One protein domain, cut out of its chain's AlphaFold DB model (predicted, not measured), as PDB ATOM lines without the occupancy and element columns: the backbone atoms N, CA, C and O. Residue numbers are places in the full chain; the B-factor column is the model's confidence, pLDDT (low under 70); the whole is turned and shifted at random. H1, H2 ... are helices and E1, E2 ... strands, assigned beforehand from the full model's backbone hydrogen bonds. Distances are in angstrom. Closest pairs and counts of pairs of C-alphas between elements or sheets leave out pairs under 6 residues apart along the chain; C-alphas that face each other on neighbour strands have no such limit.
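AT A GLANCE: This is residues 217 to 283 and 366 to 382 of the 460 residues of the protein "Putative ribonuclease H protein" of Vitis vinifera (UniProt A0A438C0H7). One helix, H1, runs through the middle, with the short helices H3, H4 and H5 packed round its first half, while H2 makes a corner with its other end, about perpendicular to it and close but not clearly touching. A small two-stranded sheet, E1 beside E2, sits at one end of the long axis near the last residues of H1, and the loop of residues 244 to 262 reaches out to the opposite end. The printed part has 84 residues, with five named helices and two named strands in the order H1, H2, H3, H4, E1, E2, H5; the sheet is antiparallel and the class is mostly helix. The whole is compact, with a radius of gyration of the C-alphas of 12.9 A and spans of 42 by 28 by 20 A.

HOW THE PARTS SIT: H1, residues 217 to 229, is the hub, touching three other helices. It is close to but not clearly touching H2, residues 234 to 243: the closest C-alphas, of Phe 227 and Lys 236, are 6.2 A apart, and the lines stand about perpendicular at 84 degrees. With residues 220 to 224 alone H1 touches H3, residues 263 to 268, about perpendicular at 84 degrees; the closest C-alphas, of Leu 220 and Ile 267, are 5.5 A apart. With residues 221 to 225 alone it touches H4, residues 271 to 276, about perpendicular at 77 degrees; the closest C-alphas, of Gly 221 and Cys 274, are 6.2 A apart. H3 and H4 meet only through their link. E1, residues 278 to 281, and E2, residues 366 to 369, are antiparallel neighbours at 143 degrees, with N 279 and O 368 at 2.8 A and N 368 and O 279 at 2.7 A within hydrogen-bond range. The closest C-alphas of H1 and E2, of Val 229 and Val 367, are 7.0 A apart, while H1 and E1 are apart. With residues 218 to 222 alone H1 touches H5, residues 379 to 382; the closest C-alphas, of Ala 218 and Ala 382, are 5.7 A apart. In H2, H3 and H4 every O i to N i+4 pair is within hydrogen-bond range, in H1 7 of 9, and H5 is too short for such a pair.

IN THESE COORDINATES: H1 begins at C-alpha 217 (61.815, -15.975, 82.640) and is 18.7 A long; H2 is 14.1 A, H3 8.9 A and H4 8.6 A. E1 is 9.8 A long and E2, from C-alpha 366 (43.687, -29.858, 77.783), 10.4 A. H5, 5.1 A, ends at C-alpha 382 (53.454, -16.318, 85.892).

THE WHOLE: The C-alphas farthest apart, of Pro 258 and Asp 373, are 41.9 A apart. Residues 284 to 365 are not printed, and C-alphas 283 and 366 are 6.9 A apart across the cut. The link from H2 to H3, 19 residues, is long; within it residues 245 to 246 pair antiparallel with residues 251 to 252. The mean pLDDT of the printed part is 85.6, and residues 256 to 261 and 371 to 374 are under 70.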
ATOM      1  N   LYS A 217      62.173 -14.600  82.252       95.69
ATOM      2  CA  LYS A 217      61.815 -15.975  82.640       95.69
ATOM      3  C   LYS A 217      60.336 -16.299  82.364       95.69
ATOM      4  O   LYS A 217      60.035 -17.296  81.715       95.69
ATOM      5  N   ALA A 218      59.422 -15.425  82.791       95.62
ATOM      6  CA  ALA A 218      57.984 -15.578  82.553       95.62
ATOM      7  C   ALA A 218      57.622 -15.511  81.058       95.62
ATOM      8  O   ALA A 218      56.775 -16.269  80.590       95.62
ATOM      9  N   LEU A 219      58.261 -14.616  80.299       96.75
ATOM     10  CA  LEU A 219      58.037 -14.472  78.862       96.75
ATOM     11  C   LEU A 219      58.502 -15.704  78.077       96.75
ATOM     12  O   LEU A 219      57.777 -16.156  77.198       96.75
ATOM     13  N   LEU A 220      59.656 -16.284  78.417       96.12
ATOM     14  CA  LEU A 220      60.107 -17.541  77.812       96.12
ATOM     15  C   LEU A 220      59.178 -18.704  78.193       96.12
ATOM     16  O   LEU A 220      58.831 -19.512  77.337       96.12
ATOM     17  N   GLY A 221      58.687 -18.735  79.437       95.62
ATOM     18  CA  GLY A 221      57.673 -19.703  79.875       95.62
ATOM     19  C   GLY A 221      56.377 -19.653  79.055       95.62
ATOM     20  O   GLY A 221      55.736 -20.683  78.850       95.62
ATOM     21  N   LYS A 222      56.026 -18.491  78.482       95.38
ATOM     22  CA  LYS A 222      54.896 -18.380  77.546       95.38
ATOM     23  C   LYS A 222      55.068 -19.303  76.337       95.38
ATOM     24  O   LYS A 222      54.084 -19.863  75.875       95.38
ATOM     25  N   TRP A 223      56.282 -19.478  75.819       95.44
ATOM     26  CA  TRP A 223      56.524 -20.365  74.675       95.44
ATOM     27  C   TRP A 223      56.375 -21.837  75.031       95.44
ATOM     28  O   TRP A 223      55.867 -22.598  74.215       95.44
ATOM     29  N   ILE A 224      56.739 -22.219  76.257       94.69
ATOM     30  CA  ILE A 224      56.464 -23.560  76.782       94.69
ATOM     31  C   ILE A 224      54.954 -23.806  76.824       94.69
ATOM     32  O   ILE A 224      54.472 -24.794  76.281       94.69
ATOM     33  N   TRP A 225      54.190 -22.866  77.386       94.00
ATOM     34  CA  TRP A 225      52.729 -22.945  77.386       94.00
ATOM     35  C   TRP A 225      52.139 -23.028  75.972       94.00
ATOM     36  O   TRP A 225      51.287 -23.870  75.699       94.00
ATOM     37  N   ARG A 226      52.610 -22.181  75.049       94.44
ATOM     38  CA  ARG A 226      52.159 -22.201  73.652       94.44
ATOM     39  C   ARG A 226      52.484 -23.523  72.967       94.44
ATOM     40  O   ARG A 226      51.667 -23.995  72.192       94.44
ATOM     41  N   PHE A 227      53.630 -24.134  73.258       93.19
ATOM     42  CA  PHE A 227      53.984 -25.438  72.696       93.19
ATOM     43  C   PHE A 227      52.987 -26.516  73.120       93.19
ATOM     44  O   PHE A 227      52.560 -27.320  72.297       93.19
ATOM     45  N   VAL A 228      52.580 -26.493  74.387       91.38
ATOM     46  CA  VAL A 228      51.599 -27.424  74.954       91.38
ATOM     47  C   VAL A 228      50.213 -27.206  74.333       91.38
ATOM     48  O   VAL A 228      49.599 -28.163  73.870       91.38
ATOM     49  N   VAL A 229      49.737 -25.957  74.273       90.88
ATOM     50  CA  VAL A 229      48.342 -25.635  73.914       90.88
ATOM     51  C   VAL A 229      48.099 -25.485  72.413       90.88
ATOM     52  O   VAL A 229      47.055 -25.910  71.922       90.88
ATOM     53  N   GLU A 230      49.017 -24.870  71.667       91.38
ATOM     54  CA  GLU A 230      48.809 -24.637  70.235       91.38
ATOM     55  C   GLU A 230      48.891 -25.958  69.468       91.38
ATOM     56  O   GLU A 230      49.832 -26.748  69.616       91.38
ATOM     57  N   LYS A 231      47.891 -26.189  68.619       86.25
ATOM     58  CA  LYS A 231      47.806 -27.355  67.742       86.25
ATOM     59  C   LYS A 231      48.147 -26.934  66.322       86.25
ATOM     60  O   LYS A 231      47.859 -25.816  65.909       86.25
ATOM     61  N   ASP A 232      48.823 -27.819  65.609       85.62
ATOM     62  CA  ASP A 232      49.092 -27.706  64.175       85.62
ATOM     63  C   ASP A 232      49.839 -26.473  63.636       85.62
ATOM     64  O   ASP A 232      50.000 -26.331  62.423       85.62
ATOM     65  N   VAL A 233      50.399 -25.635  64.506       93.31
ATOM     66  CA  VAL A 233      51.187 -24.458  64.117       93.31
ATOM     67  C   VAL A 233      52.571 -24.830  63.570       93.31
ATOM     68  O   VAL A 233      53.275 -25.678  64.126       93.31
ATOM     69  N   LEU A 234      53.000 -24.148  62.497       91.94
ATOM     70  CA  LEU A 234      54.249 -24.442  61.777       91.94
ATOM     71  C   LEU A 234      55.473 -24.478  62.700       91.94
ATOM     72  O   LEU A 234      56.263 -25.415  62.642       91.94
ATOM     73  N   TRP A 235      55.619 -23.489  63.586       92.00
ATOM     74  CA  TRP A 235      56.774 -23.409  64.482       92.00
ATOM     75  C   TRP A 235      56.851 -24.617  65.433       92.00
ATOM     76  O   TRP A 235      57.939 -25.139  65.662       92.00
ATOM     77  N   LYS A 236      55.708 -25.113  65.930       92.19
ATOM     78  CA  LYS A 236      55.639 -26.318  66.772       92.19
ATOM     79  C   LYS A 236      56.013 -27.559  65.971       92.19
ATOM     80  O   LYS A 236      56.800 -28.359  66.464       92.19
ATOM     81  N   LYS A 237      55.509 -27.693  64.737       91.69
ATOM     82  CA  LYS A 237      55.867 -28.796  63.824       91.69
ATOM     83  C   LYS A 237      57.371 -28.820  63.555       91.69
ATOM     84  O   LYS A 237      58.002 -29.855  63.727       91.69
ATOM     85  N   VAL A 238      57.959 -27.664  63.241       90.88
ATOM     86  CA  VAL A 238      59.407 -27.514  63.026       90.88
ATOM     87  C   VAL A 238      60.209 -27.925  64.262       90.88
ATOM     88  O   VAL A 238      61.166 -28.687  64.143       90.88
ATOM     89  N   ILE A 239      59.822 -27.461  65.454       90.25
ATOM     90  CA  ILE A 239      60.483 -27.842  66.712       90.25
ATOM     91  C   ILE A 239      60.325 -29.341  66.995       90.25
ATOM     92  O   ILE A 239      61.299 -29.986  67.382       90.25
ATOM     93  N   GLY A 240      59.130 -29.893  66.778       89.56
ATOM     94  CA  GLY A 240      58.823 -31.306  66.982       89.56
ATOM     95  C   GLY A 240      59.618 -32.224  66.061       89.56
ATOM     96  O   GLY A 240      60.177 -33.202  66.540       89.56
ATOM     97  N   VAL A 241      59.756 -31.876  64.779       88.75
ATOM     98  CA  VAL A 241      60.617 -32.607  63.837       88.75
ATOM     99  C   VAL A 241      62.077 -32.483  64.265       88.75
ATOM    100  O   VAL A 241      62.735 -33.483  64.531       88.75
ATOM    101  N   LYS A 242      62.579 -31.255  64.437       86.06
ATOM    102  CA  LYS A 242      63.998 -30.999  64.725       86.06
ATOM    103  C   LYS A 242      64.496 -31.663  66.011       86.06
ATOM    104  O   LYS A 242      65.631 -32.132  66.059       86.06
ATOM    105  N   HIS A 243      63.689 -31.649  67.069       85.06
ATOM    106  CA  HIS A 243      64.110 -32.110  68.394       85.06
ATOM    107  C   HIS A 243      63.484 -33.447  68.806       85.06
ATOM    108  O   HIS A 243      64.048 -34.138  69.651       85.06
ATOM    109  N   GLY A 244      62.378 -33.856  68.186       86.94
ATOM    110  CA  GLY A 244      61.550 -34.973  68.632       86.94
ATOM    111  C   GLY A 244      60.545 -34.550  69.706       86.94
ATOM    112  O   GLY A 244      60.719 -33.538  70.391       86.94
ATOM    113  N   LEU A 245      59.493 -35.353  69.865       87.94
ATOM    114  CA  LEU A 245      58.431 -35.158  70.854       87.94
ATOM    115  C   LEU A 245      58.519 -36.194  71.985       87.94
ATOM    116  O   LEU A 245      59.016 -37.301  71.783       87.94
ATOM    117  N   GLU A 246      58.037 -35.825  73.169       86.12
ATOM    118  CA  GLU A 246      57.975 -36.649  74.380       86.12
ATOM    119  C   GLU A 246      56.698 -36.330  75.178       86.12
ATOM    120  O   GLU A 246      56.054 -35.302  74.941       86.12
ATOM    121  N   GLY A 247      56.325 -37.214  76.111       80.06
ATOM    122  CA  GLY A 247      55.146 -37.058  76.967       80.06
ATOM    123  C   GLY A 247      53.887 -36.910  76.127       80.06
ATOM    124  O   GLY A 247      53.237 -35.873  76.189       80.06
ATOM    125  N   CYS A 248      53.638 -37.867  75.232       82.06
ATOM    126  CA  CYS A 248      52.474 -37.876  74.337       82.06
ATOM    127  C   CYS A 248      52.305 -36.598  73.486       82.06
ATOM    128  O   CYS A 248      51.197 -36.216  73.106       82.06
ATOM    129  N   GLY A 249      53.415 -35.919  73.173       82.81
ATOM    130  CA  GLY A 249      53.423 -34.702  72.357       82.81
ATOM    131  C   GLY A 249      53.247 -33.399  73.140       82.81
ATOM    132  O   GLY A 249      53.192 -32.332  72.521       82.81
ATOM    133  N   TRP A 250      53.205 -33.448  74.476       86.00
ATOM    134  CA  TRP A 250      53.198 -32.247  75.318       86.00
ATOM    135  C   TRP A 250      54.548 -31.539  75.353       86.00
ATOM    136  O   TRP A 250      54.603 -30.329  75.575       86.00
ATOM    137  N   LYS A 251      55.643 -32.277  75.152       88.38
ATOM    138  CA  LYS A 251      57.010 -31.768  75.286       88.38
ATOM    139  C   LYS A 251      57.814 -32.060  74.030       88.38
ATOM    140  O   LYS A 251      57.585 -33.052  73.346       88.38
ATOM    141  N   SER A 252      58.793 -31.212  73.743       87.38
ATOM    142  CA  SER A 252      59.904 -31.616  72.882       87.38
ATOM    143  C   SER A 252      60.950 -32.350  73.720       87.38
ATOM    144  O   SER A 252      61.161 -31.961  74.871       87.38
ATOM    145  N   LYS A 253      61.662 -33.317  73.136       85.94
ATOM    146  CA  LYS A 253      62.797 -33.980  73.797       85.94
ATOM    147  C   LYS A 253      63.909 -32.984  74.143       85.94
ATOM    148  O   LYS A 253      64.046 -31.927  73.514       85.94
ATOM    149  N   GLU A 254      64.735 -33.340  75.124       80.12
ATOM    150  CA  GLU A 254      65.905 -32.540  75.476       80.12
ATOM    151  C   GLU A 254      66.906 -32.416  74.318       80.12
ATOM    152  O   GLU A 254      67.201 -33.354  73.573       80.12
ATOM    153  N   VAL A 255      67.482 -31.220  74.182       72.81
ATOM    154  CA  VAL A 255      68.421 -30.897  73.103       72.81
ATOM    155  C   VAL A 255      69.838 -31.334  73.494       72.81
ATOM    156  O   VAL A 255      70.630 -30.529  74.000       72.81
ATOM    157  N   GLN A 256      70.156 -32.607  73.246       61.91
ATOM    158  CA  GLN A 256      71.452 -33.225  73.584       61.91
ATOM    159  C   GLN A 256      72.563 -33.040  72.525       61.91
ATOM    160  O   GLN A 256      73.703 -33.412  72.766       61.91
ATOM    161  N   GLY A 257      72.271 -32.439  71.366       60.28
ATOM    162  CA  GLY A 257      73.271 -32.241  70.306       60.28
ATOM    163  C   GLY A 257      74.284 -31.112  70.597       60.28
ATOM    164  O   GLY A 257      73.883 -30.078  71.150       60.28
ATOM    165  N   PRO A 258      75.567 -31.263  70.196       50.03
ATOM    166  CA  PRO A 258      76.585 -30.208  70.279       50.03
ATOM    167  C   PRO A 258      76.385 -29.109  69.218       50.03
ATOM    168  O   PRO A 258      76.754 -27.955  69.445       50.03
ATOM    169  N   PHE A 259      75.732 -29.425  68.094       39.22
ATOM    170  CA  PHE A 259      75.408 -28.462  67.041       39.22
ATOM    171  C   PHE A 259      74.140 -27.665  67.362       39.22
ATOM    172  O   PHE A 259      73.062 -28.217  67.581       39.22
ATOM    173  N   GLY A 260      74.266 -26.335  67.345       48.38
ATOM    174  CA  GLY A 260      73.139 -25.421  67.499       48.38
ATOM    175  C   GLY A 260      72.737 -25.217  68.954       48.38
ATOM    176  O   GLY A 260      71.727 -25.737  69.428       48.38
ATOM    177  N   VAL A 261      73.488 -24.365  69.652       54.78
ATOM    178  CA  VAL A 261      73.029 -23.684  70.865       54.78
ATOM    179  C   VAL A 261      71.811 -22.829  70.461       54.78
ATOM    180  O   VAL A 261      71.945 -21.684  70.046       54.78
ATOM    181  N   GLY A 262      70.634 -23.446  70.395       77.38
ATOM    182  CA  GLY A 262      69.441 -22.866  69.788       77.38
ATOM    183  C   GLY A 262      68.609 -22.074  70.788       77.38
ATOM    184  O   GLY A 262      68.583 -22.388  71.976       77.38
ATOM    185  N   VAL A 263      67.856 -21.092  70.288       86.25
ATOM    186  CA  VAL A 263      66.888 -20.308  71.077       86.25
ATOM    187  C   VAL A 263      65.935 -21.222  71.860       86.25
ATOM    188  O   VAL A 263      65.721 -21.013  73.052       86.25
ATOM    189  N   TRP A 264      65.448 -22.295  71.224       89.38
ATOM    190  CA  TRP A 264      64.562 -23.274  71.860       89.38
ATOM    191  C   TRP A 264      65.204 -23.994  73.053       89.38
ATOM    192  O   TRP A 264      64.564 -24.157  74.084       89.38
ATOM    193  N   LYS A 265      66.496 -24.340  72.975       87.75
ATOM    194  CA  LYS A 265      67.229 -24.963  74.092       87.75
ATOM    195  C   LYS A 265      67.277 -24.050  75.320       87.75
ATOM    196  O   LYS A 265      67.194 -24.527  76.446       87.75
ATOM    197  N   GLU A 266      67.400 -22.738  75.124       89.25
ATOM    198  CA  GLU A 266      67.366 -21.772  76.227       89.25
ATOM    199  C   GLU A 266      65.947 -21.547  76.774       89.25
ATOM    200  O   GLU A 266      65.805 -21.326  77.976       89.25
ATOM    201  N   ILE A 267      64.911 -21.652  75.934       92.56
ATOM    202  CA  ILE A 267      63.500 -21.647  76.363       92.56
ATOM    203  C   ILE A 267      63.182 -22.900  77.193       92.56
ATOM    204  O   ILE A 267      62.562 -22.786  78.247       92.56
ATOM    205  N   LEU A 268      63.668 -24.078  76.786       91.75
ATOM    206  CA  LEU A 268      63.443 -25.348  77.491       91.75
ATOM    207  C   LEU A 268      63.995 -25.374  78.920       91.75
ATOM    208  O   LEU A 268      63.493 -26.125  79.749       91.75
ATOM    209  N   LYS A 269      64.946 -24.502  79.270       91.56
ATOM    210  CA  LYS A 269      65.382 -24.338  80.671       91.56
ATOM    211  C   LYS A 269      64.253 -23.887  81.599       91.56
ATOM    212  O   LYS A 269      64.354 -24.048  82.811       91.56
ATOM    213  N   GLU A 270      63.196 -23.310  81.038       93.69
ATOM    214  CA  GLU A 270      62.009 -22.874  81.766       93.69
ATOM    215  C   GLU A 270      60.938 -23.966  81.883       93.69
ATOM    216  O   GLU A 270      59.920 -23.760  82.539       93.69
ATOM    217  N   MET A 271      61.178 -25.145  81.304       91.31
ATOM    218  CA  MET A 271      60.215 -26.240  81.264       91.31
ATOM    219  C   MET A 271      59.827 -26.739  82.658       91.31
ATOM    220  O   MET A 271      58.643 -26.893  82.933       91.31
ATOM    221  N   SER A 272      60.796 -26.948  83.554       90.94
ATOM    222  CA  SER A 272      60.560 -27.573  84.865       90.94
ATOM    223  C   SER A 272      59.575 -26.789  85.735       90.94
ATOM    224  O   SER A 272      58.569 -27.327  86.191       90.94
ATOM    225  N   TRP A 273      59.813 -25.489  85.931       91.56
ATOM    226  CA  TRP A 273      58.901 -24.665  86.723       91.56
ATOM    227  C   TRP A 273      57.575 -24.434  85.999       91.56
ATOM    228  O   TRP A 273      56.552 -24.345  86.671       91.56
ATOM    229  N   CYS A 274      57.560 -24.346  84.662       92.06
ATOM    230  CA  CYS A 274      56.306 -24.231  83.925       92.06
ATOM    231  C   CYS A 274      55.448 -25.480  84.128       92.06
ATOM    232  O   CYS A 274      54.284 -25.352  84.486       92.06
ATOM    233  N   TRP A 275      56.041 -26.666  83.983       88.56
ATOM    234  CA  TRP A 275      55.369 -27.952  84.149       88.56
ATOM    235  C   TRP A 275      54.760 -28.110  85.543       88.56
ATOM    236  O   TRP A 275      53.589 -28.449  85.667       88.56
ATOM    237  N   ASN A 276      55.497 -27.744  86.595       88.44
ATOM    238  CA  ASN A 276      54.990 -27.790  87.973       88.44
ATOM    239  C   ASN A 276      53.777 -26.866  88.208       88.44
ATOM    240  O   ASN A 276      52.981 -27.089  89.126       88.44
ATOM    241  N   ASN A 277      53.636 -25.825  87.381       89.38
ATOM    242  CA  ASN A 277      52.529 -24.870  87.413       89.38
ATOM    243  C   ASN A 277      51.426 -25.173  86.384       89.38
ATOM    244  O   ASN A 277      50.473 -24.404  86.281       89.38
ATOM    245  N   MET A 278      51.519 -26.286  85.655       89.81
ATOM    246  CA  MET A 278      50.454 -26.790  84.791       89.81
ATOM    247  C   MET A 278      49.614 -27.831  85.540       89.81
ATOM    248  O   MET A 278      50.114 -28.563  86.397       89.81
ATOM    249  N   LYS A 279      48.318 -27.868  85.239       89.50
ATOM    250  CA  LYS A 279      47.381 -28.909  85.665       89.50
ATOM    251  C   LYS A 279      46.647 -29.415  84.430       89.50
ATOM    252  O   LYS A 279      46.132 -28.611  83.664       89.50
ATOM    253  N   PHE A 280      46.608 -30.718  84.223       90.19
ATOM    254  CA  PHE A 280      45.933 -31.320  83.081       90.19
ATOM    255  C   PHE A 280      44.445 -31.494  83.385       90.19
ATOM    256  O   PHE A 280      44.063 -31.817  84.508       90.19
ATOM    257  N   LYS A 281      43.603 -31.248  82.388       89.94
ATOM    258  CA  LYS A 281      42.174 -31.539  82.426       89.94
ATOM    259  C   LYS A 281      41.928 -32.713  81.486       89.94
ATOM    260  O   LYS A 281      42.226 -32.619  80.294       89.94
ATOM    261  N   VAL A 282      41.396 -33.791  82.053       90.25
ATOM    262  CA  VAL A 282      41.071 -35.019  81.326       90.25
ATOM    263  C   VAL A 282      39.938 -34.750  80.342       90.25
ATOM    264  O   VAL A 282      38.873 -34.271  80.727       90.25
ATOM    265  N   GLY A 283      40.213 -35.023  79.070       90.19
ATOM    266  CA  GLY A 283      39.236 -35.176  78.001       90.19
ATOM    267  C   GLY A 283      39.169 -36.657  77.641       90.19
ATOM    268  O   GLY A 283      38.706 -37.450  78.455       90.19
ATOM    269  N   SER A 366      43.308 -31.266  77.712       89.81
ATOM    270  CA  SER A 366      43.687 -29.858  77.783       89.81
ATOM    271  C   SER A 366      44.524 -29.564  79.020       89.81
ATOM    272  O   SER A 366      44.650 -30.379  79.933       89.81
ATOM    273  N   VAL A 367      45.149 -28.389  79.035       90.44
ATOM    274  CA  VAL A 367      46.029 -27.961  80.124       90.44
ATOM    275  C   VAL A 367      45.524 -26.644  80.682       90.44
ATOM    276  O   VAL A 367      45.096 -25.761  79.942       90.44
ATOM    277  N   LEU A 368      45.589 -26.526  82.001       89.69
ATOM    278  CA  LEU A 368      45.211 -25.378  82.805       89.69
ATOM    279  C   LEU A 368      46.457 -24.832  83.505       89.69
ATOM    280  O   LEU A 368      47.349 -25.581  83.912       89.69
ATOM    281  N   TRP A 369      46.524 -23.516  83.670       89.81
ATOM    282  CA  TRP A 369      47.608 -22.867  84.406       89.81
ATOM    283  C   TRP A 369      47.219 -22.600  85.867       89.81
ATOM    284  O   TRP A 369      46.145 -22.059  86.132       89.81
ATOM    285  N   LYS A 370      48.094 -22.936  86.824       84.88
ATOM    286  CA  LYS A 370      47.860 -22.708  88.261       84.88
ATOM    287  C   LYS A 370      47.956 -21.216  88.624       84.88
ATOM    288  O   LYS A 370      48.818 -20.492  88.125       84.88
ATOM    289  N   GLY A 371      47.123 -20.768  89.567       69.31
ATOM    290  CA  GLY A 371      47.305 -19.487  90.267       69.31
ATOM    291  C   GLY A 371      46.681 -18.240  89.627       69.31
ATOM    292  O   GLY A 371      47.155 -17.137  89.895       69.31
ATOM    293  N   GLY A 372      45.641 -18.375  88.798       63.81
ATOM    294  CA  GLY A 372      44.856 -17.233  88.310       63.81
ATOM    295  C   GLY A 372      43.375 -17.563  88.121       63.81
ATOM    296  O   GLY A 372      43.024 -18.726  87.968       63.81
ATOM    297  N   ASP A 373      42.531 -16.527  88.081       62.09
ATOM    298  CA  ASP A 373      41.065 -16.654  87.935       62.09
ATOM    299  C   ASP A 373      40.654 -17.281  86.594       62.09
ATOM    300  O   ASP A 373      39.599 -17.888  86.457       62.09
ATOM    301  N   SER A 374      41.513 -17.138  85.582       62.44
ATOM    302  CA  SER A 374      41.382 -17.827  84.302       62.44
ATOM    303  C   SER A 374      42.355 -18.995  84.256       62.44
ATOM    304  O   SER A 374      43.547 -18.779  84.483       62.44
ATOM    305  N   ALA A 375      41.911 -20.162  83.796       78.38
ATOM    306  CA  ALA A 375      42.758 -21.335  83.555       78.38
ATOM    307  C   ALA A 375      43.800 -21.169  82.416       78.38
ATOM    308  O   ALA A 375      44.371 -22.142  81.930       78.38
ATOM    309  N   SER A 376      44.062 -19.933  81.983       85.88
ATOM    310  CA  SER A 376      44.966 -19.574  80.891       85.88
ATOM    311  C   SER A 376      46.273 -18.970  81.406       85.88
ATOM    312  O   SER A 376      46.299 -18.250  82.408       85.88
ATOM    313  N   PHE A 377      47.370 -19.201  80.682       89.75
ATOM    314  CA  PHE A 377      48.651 -18.575  80.996       89.75
ATOM    315  C   PHE A 377      48.594 -17.057  80.796       89.75
ATOM    316  O   PHE A 377      48.440 -16.552  79.680       89.75
ATOM    317  N   ARG A 378      48.823 -16.306  81.875       92.00
ATOM    318  CA  ARG A 378      48.994 -14.848  81.839       92.00
ATOM    319  C   ARG A 378      50.368 -14.478  82.378       92.00
ATOM    320  O   ARG A 378      50.730 -14.868  83.484       92.00
ATOM    321  N   ILE A 379      51.098 -13.627  81.650       91.69
ATOM    322  CA  ILE A 379      52.453 -13.187  82.043       91.69
ATOM    323  C   ILE A 379      52.452 -12.558  83.444       91.69
ATOM    324  O   ILE A 379      53.379 -12.785  84.215       91.69
ATOM    325  N   ARG A 380      51.404 -11.799  83.803       89.62
ATOM    326  CA  ARG A 380      51.255 -11.208  85.147       89.62
ATOM    327  C   ARG A 380      51.198 -12.280  86.241       89.62
ATOM    328  O   ARG A 380      51.876 -12.130  87.251       89.62
ATOM    329  N   VAL A 381      50.419 -13.341  86.028       89.81
ATOM    330  CA  VAL A 381      50.271 -14.461  86.972       89.81
ATOM    331  C   VAL A 381      51.584 -15.236  87.075       89.81
ATOM    332  O   VAL A 381      52.120 -15.388  88.167       89.81
ATOM    333  N   ALA A 382      52.172 -15.617  85.937       91.44
ATOM    334  CA  ALA A 382      53.454 -16.318  85.892       91.44
ATOM    335  C   ALA A 382      54.590 -15.521  86.561       91.44
ATOM    336  O   ALA A 382      55.383 -16.075  87.320       91.44
TER     337      ALA A 382